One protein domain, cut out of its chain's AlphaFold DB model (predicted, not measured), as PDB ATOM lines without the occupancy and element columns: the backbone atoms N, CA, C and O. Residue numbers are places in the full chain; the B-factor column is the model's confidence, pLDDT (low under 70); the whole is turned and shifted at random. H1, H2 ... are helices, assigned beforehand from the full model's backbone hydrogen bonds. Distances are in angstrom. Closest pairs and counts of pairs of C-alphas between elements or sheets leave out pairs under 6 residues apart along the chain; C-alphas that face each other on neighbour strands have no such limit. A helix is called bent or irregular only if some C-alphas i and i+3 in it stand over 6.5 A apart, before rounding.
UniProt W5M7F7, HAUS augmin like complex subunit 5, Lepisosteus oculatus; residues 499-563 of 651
ATOM      1  N   PRO A 499      40.015  -6.764 -61.857       77.44
ATOM      2  CA  PRO A 499      40.851  -5.601 -61.557       77.44
ATOM      3  C   PRO A 499      40.477  -4.947 -60.222       77.44
ATOM      4  O   PRO A 499      39.296  -4.716 -59.962       77.44
ATOM      5  N   ALA A 500      41.470  -4.602 -59.404       70.44
ATOM      6  CA  ALA A 500      41.304  -4.006 -58.081       70.44
ATOM      7  C   ALA A 500      40.474  -2.715 -58.136       70.44
ATOM      8  O   ALA A 500      39.610  -2.499 -57.289       70.44
ATOM      9  N   ARG A 501      40.630  -1.920 -59.207       69.00
ATOM     10  CA  ARG A 501      39.814  -0.726 -59.485       69.00
ATOM     11  C   ARG A 501      38.308  -1.012 -59.545       69.00
ATOM     12  O   ARG A 501      37.509  -0.161 -59.174       69.00
ATOM     13  N   LYS A 502      37.895  -2.203 -59.998       74.50
ATOM     14  CA  LYS A 502      36.475  -2.597 -60.056       74.50
ATOM     15  C   LYS A 502      35.920  -3.034 -58.695       74.50
ATOM     16  O   LYS A 502      34.716  -3.245 -58.588       74.50
ATOM     17  N   LEU A 503      36.769  -3.180 -57.680       71.50
ATOM     18  CA  LEU A 503      36.395  -3.624 -56.333       71.50
ATOM     19  C   LEU A 503      36.468  -2.510 -55.291       71.50
ATOM     20  O   LEU A 503      36.110  -2.731 -54.139       71.50
ATOM     21  N   SER A 504      36.901  -1.318 -55.688       72.12
ATOM     22  CA  SER A 504      37.026  -0.169 -54.804       72.12
ATOM     23  C   SER A 504      36.025   0.931 -55.132       72.12
ATOM     24  O   SER A 504      35.267   0.861 -56.103       72.12
ATOM     25  N   VAL A 505      36.051   1.989 -54.318       66.00
ATOM     26  CA  VAL A 505      35.263   3.225 -54.502       66.00
ATOM     27  C   VAL A 505      35.447   3.812 -55.897       66.00
ATOM     28  O   VAL A 505      34.521   4.402 -56.441       66.00
ATOM     29  N   HIS A 506      36.606   3.575 -56.516       65.50
ATOM     30  CA  HIS A 506      36.942   4.045 -57.857       65.50
ATOM     31  C   HIS A 506      36.140   3.360 -58.979       65.50
ATOM     32  O   HIS A 506      36.208   3.808 -60.127       65.50
ATOM     33  N   ARG A 507      35.345   2.321 -58.666       71.38
ATOM     34  CA  ARG A 507      34.294   1.787 -59.551       71.38
ATOM     35  C   ARG A 507      33.127   2.759 -59.701       71.38
ATOM     36  O   ARG A 507      32.519   2.818 -60.767       71.38
ATOM     37  N   LEU A 508      32.771   3.456 -58.625       69.12
ATOM     38  CA  LEU A 508      31.705   4.445 -58.624       69.12
ATOM     39  C   LEU A 508      32.293   5.676 -59.311       69.12
ATOM     40  O   LEU A 508      32.983   6.469 -58.678       69.12
ATOM     41  N   ASP A 509      32.125   5.781 -60.628       67.38
ATOM     42  CA  ASP A 509      32.633   6.888 -61.442       67.38
ATOM     43  C   ASP A 509      31.881   8.193 -61.120       67.38
ATOM     44  O   ASP A 509      31.088   8.711 -61.899       67.38
ATOM     45  N   CYS A 510      32.047   8.671 -59.887       75.06
ATOM     46  CA  CYS A 510      31.358   9.812 -59.323       75.06
ATOM     47  C   CYS A 510      32.392  10.902 -59.009       75.06
ATOM     48  O   CYS A 510      33.247  10.710 -58.137       75.06
ATOM     49  N   PRO A 511      32.313  12.073 -59.663       74.50
ATOM     50  CA  PRO A 511      33.295  13.143 -59.494       74.50
ATOM     51  C   PRO A 511      33.275  13.754 -58.086       74.50
ATOM     52  O   PRO A 511      34.269  14.320 -57.639       74.50
ATOM     53  N   ALA A 512      32.159  13.655 -57.356       74.94
ATOM     54  CA  ALA A 512      32.098  14.081 -55.958       74.94
ATOM     55  C   ALA A 512      32.871  13.121 -55.040       74.94
ATOM     56  O   ALA A 512      33.650  13.573 -54.208       74.94
ATOM     57  N   LEU A 513      32.713  11.807 -55.236       72.19
ATOM     58  CA  LEU A 513      33.428  10.798 -54.453       72.19
ATOM     59  C   LEU A 513      34.919  10.763 -54.781       72.19
ATOM     60  O   LEU A 513      35.702  10.613 -53.853       72.19
ATOM     61  N   ARG A 514      35.314  10.978 -56.046       72.81
ATOM     62  CA  ARG A 514      36.732  11.109 -56.426       72.81
ATOM     63  C   ARG A 514      37.406  12.277 -55.723       72.81
ATOM     64  O   ARG A 514      38.418  12.098 -55.071       72.81
ATOM     65  N   ARG A 515      36.781  13.458 -55.731       74.69
ATOM     66  CA  ARG A 515      37.318  14.622 -55.006       74.69
ATOM     67  C   ARG A 515      37.516  14.349 -53.514       74.69
ATOM     68  O   ARG A 515      38.507  14.789 -52.945       74.69
ATOM     69  N   VAL A 516      36.590  13.617 -52.893       76.56
ATOM     70  CA  VAL A 516      36.696  13.234 -51.478       76.56
ATOM     71  C   VAL A 516      37.756  12.149 -51.262       76.56
ATOM     72  O   VAL A 516      38.522  12.252 -50.312       76.56
ATOM     73  N   SER A 517      37.841  11.128 -52.122       77.31
ATOM     74  CA  SER A 517      38.866  10.081 -52.017       77.31
ATOM     75  C   SER A 517      40.267  10.640 -52.225       77.31
ATOM     76  O   SER A 517      41.163  10.324 -51.450       77.31
ATOM     77  N   ASP A 518      40.433  11.505 -53.218       77.19
ATOM     78  CA  ASP A 518      41.715  12.100 -53.584       77.19
ATOM     79  C   ASP A 518      42.150  13.092 -52.497       77.19
ATOM     80  O   ASP A 518      43.279  13.034 -52.020       77.19
ATOM     81  N   GLY A 519      41.219  13.920 -52.001       78.75
ATOM     82  CA  GLY A 519      41.473  14.849 -50.896       78.75
ATOM     83  C   GLY A 519      41.791  14.175 -49.554       78.75
ATOM     84  O   GLY A 519      42.444  14.782 -48.711       78.75
ATOM     85  N   LEU A 520      41.360  12.925 -49.347       79.31
ATOM     86  CA  LEU A 520      41.666  12.132 -48.147       79.31
ATOM     87  C   LEU A 520      42.847  11.163 -48.341       79.31
ATOM     88  O   LEU A 520      43.160  10.408 -47.419       79.31
ATOM     89  N   GLY A 521      43.476  11.122 -49.523       75.19
ATOM     90  CA  GLY A 521      44.525  10.141 -49.835       75.19
ATOM     91  C   GLY A 521      44.038   8.689 -49.726       75.19
ATOM     92  O   GLY A 521      44.751   7.804 -49.243       75.19
ATOM     93  N   PHE A 522      42.785   8.435 -50.103       78.00
ATOM     94  CA  PHE A 522      42.132   7.148 -49.915       78.00
ATOM     95  C   PHE A 522      42.703   6.092 -50.869       78.00
ATOM     96  O   PHE A 522      42.683   6.242 -52.087       78.00
ATOM     97  N   ALA A 523      43.224   4.996 -50.314       74.25
ATOM     98  CA  ALA A 523      43.934   4.004 -51.110       74.25
ATOM     99  C   ALA A 523      43.013   3.230 -52.075       74.25
ATOM    100  O   ALA A 523      41.961   2.731 -51.675       74.25
ATOM    101  N   LEU A 524      43.492   3.021 -53.310       65.75
ATOM    102  CA  LEU A 524      42.781   2.372 -54.427       65.75
ATOM    103  C   LEU A 524      42.199   0.979 -54.129       65.75
ATOM    104  O   LEU A 524      41.343   0.511 -54.872       65.75
ATOM    105  N   TYR A 525      42.684   0.300 -53.090       68.69
ATOM    106  CA  TYR A 525      42.282  -1.056 -52.705       68.69
ATOM    107  C   TYR A 525      41.296  -1.094 -51.528       68.69
ATOM    108  O   TYR A 525      40.864  -2.177 -51.135       68.69
ATOM    109  N   LYS A 526      40.973   0.055 -50.921       69.12
ATOM    110  CA  LYS A 526      40.064   0.123 -49.775       69.12
ATOM    111  C   LYS A 526      38.605   0.199 -50.229       69.12
ATOM    112  O   LYS A 526      38.273   0.781 -51.264       69.12
ATOM    113  N   ALA A 527      37.739  -0.414 -49.432       75.00
ATOM    114  CA  ALA A 527      36.307  -0.487 -49.685       75.00
ATOM    115  C   ALA A 527      35.606   0.841 -49.308       75.00
ATOM    116  O   ALA A 527      36.085   1.531 -48.403       75.00
ATOM    117  N   PRO A 528      34.503   1.230 -49.977       72.19
ATOM    118  CA  PRO A 528      33.820   2.516 -49.755       72.19
ATOM    119  C   PRO A 528      33.395   2.776 -48.316       72.19
ATOM    120  O   PRO A 528      33.380   3.923 -47.873       72.19
ATOM    121  N   GLU A 529      33.134   1.723 -47.557       78.56
ATOM    122  CA  GLU A 529      32.748   1.787 -46.153       78.56
ATOM    123  C   GLU A 529      33.870   2.357 -45.270       78.56
ATOM    124  O   GLU A 529      33.598   2.884 -44.193       78.56
ATOM    125  N   GLN A 530      35.131   2.308 -45.722       80.88
ATOM    126  CA  GLN A 530      36.275   2.859 -44.987       80.88
ATOM    127  C   GLN A 530      36.503   4.358 -45.226       80.88
ATOM    128  O   GLN A 530      37.320   4.960 -44.527       80.88
ATOM    129  N   LEU A 531      35.790   4.975 -46.173       80.94
ATOM    130  CA  LEU A 531      35.960   6.391 -46.504       80.94
ATOM    131  C   LEU A 531      35.484   7.300 -45.360       80.94
ATOM    132  O   LEU A 531      36.202   8.203 -44.938       80.94
ATOM    133  N   MET A 532      34.292   7.034 -44.819       83.25
ATOM    134  CA  MET A 532      33.698   7.847 -43.751       83.25
ATOM    135  C   MET A 532      34.467   7.775 -42.421       83.25
ATOM    136  O   MET A 532      34.727   8.832 -41.847       83.25
ATOM    137  N   PRO A 533      34.888   6.593 -41.927       84.94
ATOM    138  CA  PRO A 533      35.737   6.508 -40.741       84.94
ATOM    139  C   PRO A 533      37.042   7.301 -40.878       84.94
ATOM    140  O   PRO A 533      37.429   7.984 -39.932       84.94
ATOM    141  N   LEU A 534      37.682   7.263 -42.056       85.69
ATOM    142  CA  LEU A 534      38.901   8.030 -42.327       85.69
ATOM    143  C   LEU A 534      38.630   9.541 -42.350       85.69
ATOM    144  O   LEU A 534      39.374  10.318 -41.759       85.69
ATOM    145  N   ALA A 535      37.541   9.972 -42.991       86.06
ATOM    146  CA  ALA A 535      37.157  11.382 -43.012       86.06
ATOM    147  C   ALA A 535      36.910  11.921 -41.591       86.06
ATOM    148  O   ALA A 535      37.367  13.010 -41.241       86.06
ATOM    149  N   VAL A 536      36.222  11.140 -40.751       88.44
ATOM    150  CA  VAL A 536      35.958  11.496 -39.352       88.44
ATOM    151  C   VAL A 536      37.252  11.538 -38.539       88.44
ATOM    152  O   VAL A 536      37.440  12.487 -37.777       88.44
ATOM    153  N   SER A 537      38.163  10.573 -38.710       88.50
ATOM    154  CA  SER A 537      39.442  10.580 -37.990       88.50
ATOM    155  C   SER A 537      40.280  11.806 -38.349       88.50
ATOM    156  O   SER A 537      40.739  12.507 -37.450       88.50
ATOM    157  N   MET A 538      40.388  12.140 -39.639       86.12
ATOM    158  CA  MET A 538      41.119  13.331 -40.081       86.12
ATOM    159  C   MET A 538      40.482  14.627 -39.568       86.12
ATOM    160  O   MET A 538      41.194  15.541 -39.163       86.12
ATOM    161  N   GLN A 539      39.148  14.719 -39.520       89.31
ATOM    162  CA  GLN A 539      38.480  15.881 -38.925       89.31
ATOM    163  C   GLN A 539      38.763  16.024 -37.424       89.31
ATOM    164  O   GLN A 539      38.928  17.147 -36.939       89.31
ATOM    165  N   LEU A 540      38.809  14.915 -36.682       91.06
ATOM    166  CA  LEU A 540      39.160  14.926 -35.261       91.06
ATOM    167  C   LEU A 540      40.614  15.367 -35.054       91.06
ATOM    168  O   LEU A 540      40.863  16.223 -34.204       91.06
ATOM    169  N   GLU A 541      41.542  14.864 -35.867       91.31
ATOM    170  CA  GLU A 541      42.946  15.291 -35.859       91.31
ATOM    171  C   GLU A 541      43.087  16.782 -36.178       91.31
ATOM    172  O   GLU A 541      43.749  17.511 -35.443       91.31
ATOM    173  N   LEU A 542      42.390  17.282 -37.201       90.19
ATOM    174  CA  LEU A 542      42.387  18.706 -37.553       90.19
ATOM    175  C   LEU A 542      41.882  19.582 -36.402       90.19
ATOM    176  O   LEU A 542      42.472  20.620 -36.100       90.19
ATOM    177  N   ARG A 543      40.794  19.173 -35.736       93.25
ATOM    178  CA  ARG A 543      40.272  19.884 -34.556       93.25
ATOM    179  C   ARG A 543      41.281  19.881 -33.413       93.25
ATOM    180  O   ARG A 543      41.472  20.918 -32.777       93.25
ATOM    181  N   PHE A 544      41.930  18.746 -33.168       92.56
ATOM    182  CA  PHE A 544      42.969  18.622 -32.152       92.56
ATOM    183  C   PHE A 544      44.153  19.553 -32.445       92.56
ATOM    184  O   PHE A 544      44.526  20.351 -31.586       92.56
ATOM    185  N   LEU A 545      44.677  19.532 -33.674       92.56
ATOM    186  CA  LEU A 545      45.790  20.383 -34.099       92.56
ATOM    187  C   LEU A 545      45.445  21.871 -34.010       92.56
ATOM    188  O   LEU A 545      46.235  22.647 -33.480       92.56
ATOM    189  N   ARG A 546      44.243  22.275 -34.440       93.12
ATOM    190  CA  ARG A 546      43.767  23.663 -34.289       93.12
ATOM    191  C   ARG A 546      43.724  24.091 -32.824       93.12
ATOM    192  O   ARG A 546      44.149  25.196 -32.501       93.12
ATOM    193  N   ARG A 547      43.245  23.224 -31.926       93.38
ATOM    194  CA  ARG A 547      43.217  23.522 -30.488       93.38
ATOM    195  C   ARG A 547      44.624  23.635 -29.901       93.38
ATOM    196  O   ARG A 547      44.859  24.498 -29.058       93.38
ATOM    197  N   LEU A 548      45.543  22.784 -30.348       92.88
ATOM    198  CA  LEU A 548      46.936  22.785 -29.913       92.88
ATOM    199  C   LEU A 548      47.658  24.056 -30.380       92.88
ATOM    200  O   LEU A 548      48.319  24.707 -29.575       92.88
ATOM    201  N   LEU A 549      47.441  24.470 -31.632       93.50
ATOM    202  CA  LEU A 549      47.934  25.740 -32.168       93.50
ATOM    203  C   LEU A 549      47.395  26.936 -31.380       93.50
ATOM    204  O   LEU A 549      48.178  27.784 -30.966       93.50
ATOM    205  N   GLN A 550      46.089  26.976 -31.096       93.56
ATOM    206  CA  GLN A 550      45.500  28.028 -30.260       93.56
ATOM    207  C   GLN A 550      46.176  28.100 -28.887       93.56
ATOM    208  O   GLN A 550      46.621  29.169 -28.477       93.56
ATOM    209  N   LEU A 551      46.319  26.965 -28.195       92.50
ATOM    210  CA  LEU A 551      47.014  26.915 -26.907       92.50
ATOM    211  C   LEU A 551      48.449  27.433 -27.028       92.50
ATOM    212  O   LEU A 551      48.859  28.279 -26.237       92.50
ATOM    213  N   HIS A 552      49.182  26.994 -28.050       90.69
ATOM    214  CA  HIS A 552      50.551  27.433 -28.281       90.69
ATOM    215  C   HIS A 552      50.634  28.948 -28.497       90.69
ATOM    216  O   HIS A 552      51.422  29.611 -27.828       90.69
ATOM    217  N   THR A 553      49.762  29.515 -29.337       91.75
ATOM    218  CA  THR A 553      49.697  30.968 -29.556       91.75
ATOM    219  C   THR A 553      49.377  31.731 -28.272       91.75
ATOM    220  O   THR A 553      50.061  32.703 -27.966       91.75
ATOM    221  N   THR A 554      48.428  31.258 -27.455       91.75
ATOM    222  CA  THR A 554      48.111  31.901 -26.167       91.75
ATOM    223  C   THR A 554      49.260  31.807 -25.162       91.75
ATOM    224  O   THR A 554      49.539  32.772 -24.456       91.75
ATOM    225  N   CYS A 555      49.972  30.676 -25.112       88.06
ATOM    226  CA  CYS A 555      51.142  30.509 -24.252       88.06
ATOM    227  C   CYS A 555      52.303  31.406 -24.687       88.06
ATOM    228  O   CYS A 555      52.973  31.972 -23.828       88.06
ATOM    229  N   MET A 556      52.529  31.546 -25.996       87.38
ATOM    230  CA  MET A 556      53.546  32.445 -26.544       87.38
ATOM    231  C   MET A 556      53.221  33.904 -26.222       87.38
ATOM    232  O   MET A 556      54.052  34.580 -25.632       87.38
ATOM    233  N   GLN A 557      51.986  34.349 -26.465       87.00
ATOM    234  CA  GLN A 557      51.545  35.703 -26.107       87.00
ATOM    235  C   GLN A 557      51.705  35.987 -24.609       87.00
ATOM    236  O   GLN A 557      52.206  37.041 -24.225       87.00
ATOM    237  N   HIS A 558      51.324  35.038 -23.750       83.62
ATOM    238  CA  HIS A 558      51.501  35.172 -22.306       83.62
ATOM    239  C   HIS A 558      52.983  35.226 -21.912       83.62
ATOM    240  O   HIS A 558      53.367  36.015 -21.051       83.62
ATOM    241  N   ARG A 559      53.837  34.414 -22.548       79.81
ATOM    242  CA  ARG A 559      55.288  34.456 -22.342       79.81
ATOM    243  C   ARG A 559      55.864  35.806 -22.760       79.81
ATOM    244  O   ARG A 559      56.619  36.378 -21.985       79.81
ATOM    245  N   ASP A 560      55.496  36.324 -23.924       81.25
ATOM    246  CA  ASP A 560      56.003  37.601 -24.435       81.25
ATOM    247  C   ASP A 560      55.568  38.770 -23.539       81.25
ATOM    248  O   ASP A 560      56.382  39.631 -23.201       81.25
ATOM    249  N   GLN A 561      54.326  38.747 -23.040       80.06
ATOM    250  CA  GLN A 561      53.843  39.687 -22.021       80.06
ATOM    251  C   GLN A 561      54.636  39.579 -20.711       80.06
ATOM    252  O   GLN A 561      55.019  40.594 -20.134       80.06
ATOM    253  N   GLN A 562      54.915  38.362 -20.236       72.44
ATOM    254  CA  GLN A 562      55.715  38.157 -19.026       72.44
ATOM    255  C   GLN A 562      57.171  38.598 -19.201       72.44
ATOM    256  O   GLN A 562      57.751  39.131 -18.258       72.44
ATOM    257  N   VAL A 563      57.748  38.410 -20.391       69.69
ATOM    258  CA  VAL A 563      59.103  38.866 -20.723       69.69
ATOM    259  C   VAL A 563      59.173  40.392 -20.760       69.69
ATOM    260  O   VAL A 563      60.112  40.961 -20.211       69.69
TER     261      VAL A 563
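What this domain is: This is residues 499 to 563 of the 651 residues of the protein "HAUS augmin like complex subunit 5" of Lepisosteus oculatus (UniProt W5M7F7). One long helix, H3, makes the length of the model, and near its first residues the short helices H1 and H2 and their links form a small head. The far part of H3, residues 539 to 563, sticks out free of this head. The printed part has 65 residues with three named helices, in the order H1, H2, H3, and no named strand; its class is all helix. It is extended, with a radius of gyration of the C-alphas of 18.9 A and spans of 63 by 18 by 14 A.

How they stand to each other: H3, residues 528 to 563, is close to but not clearly touching H2, residues 511 to 519; their closest C-alphas, of Ser 517 and Leu 531, are 7.2 A apart. They run the same way at a steep tilt of 48 degrees. H1, residues 500 to 503, is apart from both. Every O i to N i+4 pair is within hydrogen-bond range in H2, and 30 of 32 are in H3; H1 is too short for such a pair.

Where its parts are: H3 measures 52.9 A from C-alpha 528 at (33.820, 2.516, -49.755) to C-alpha 563 at (59.103, 38.866, -20.723). It is irregular, but only just: C-alphas 529 and 532 are 6.6 A apart. H2 measures 12.0 A and H1 5.2 A, from C-alpha 500 at (41.304, -4.006, -58.081).

The domain as a whole: The C-alphas of Pro 499 and Val 563, the two farthest apart, are 63.1 A apart. The printed part has no cut, and both links are short. Mean pLDDT of the printed part is 80.5; nine residues are under 70, among them 524 to 526.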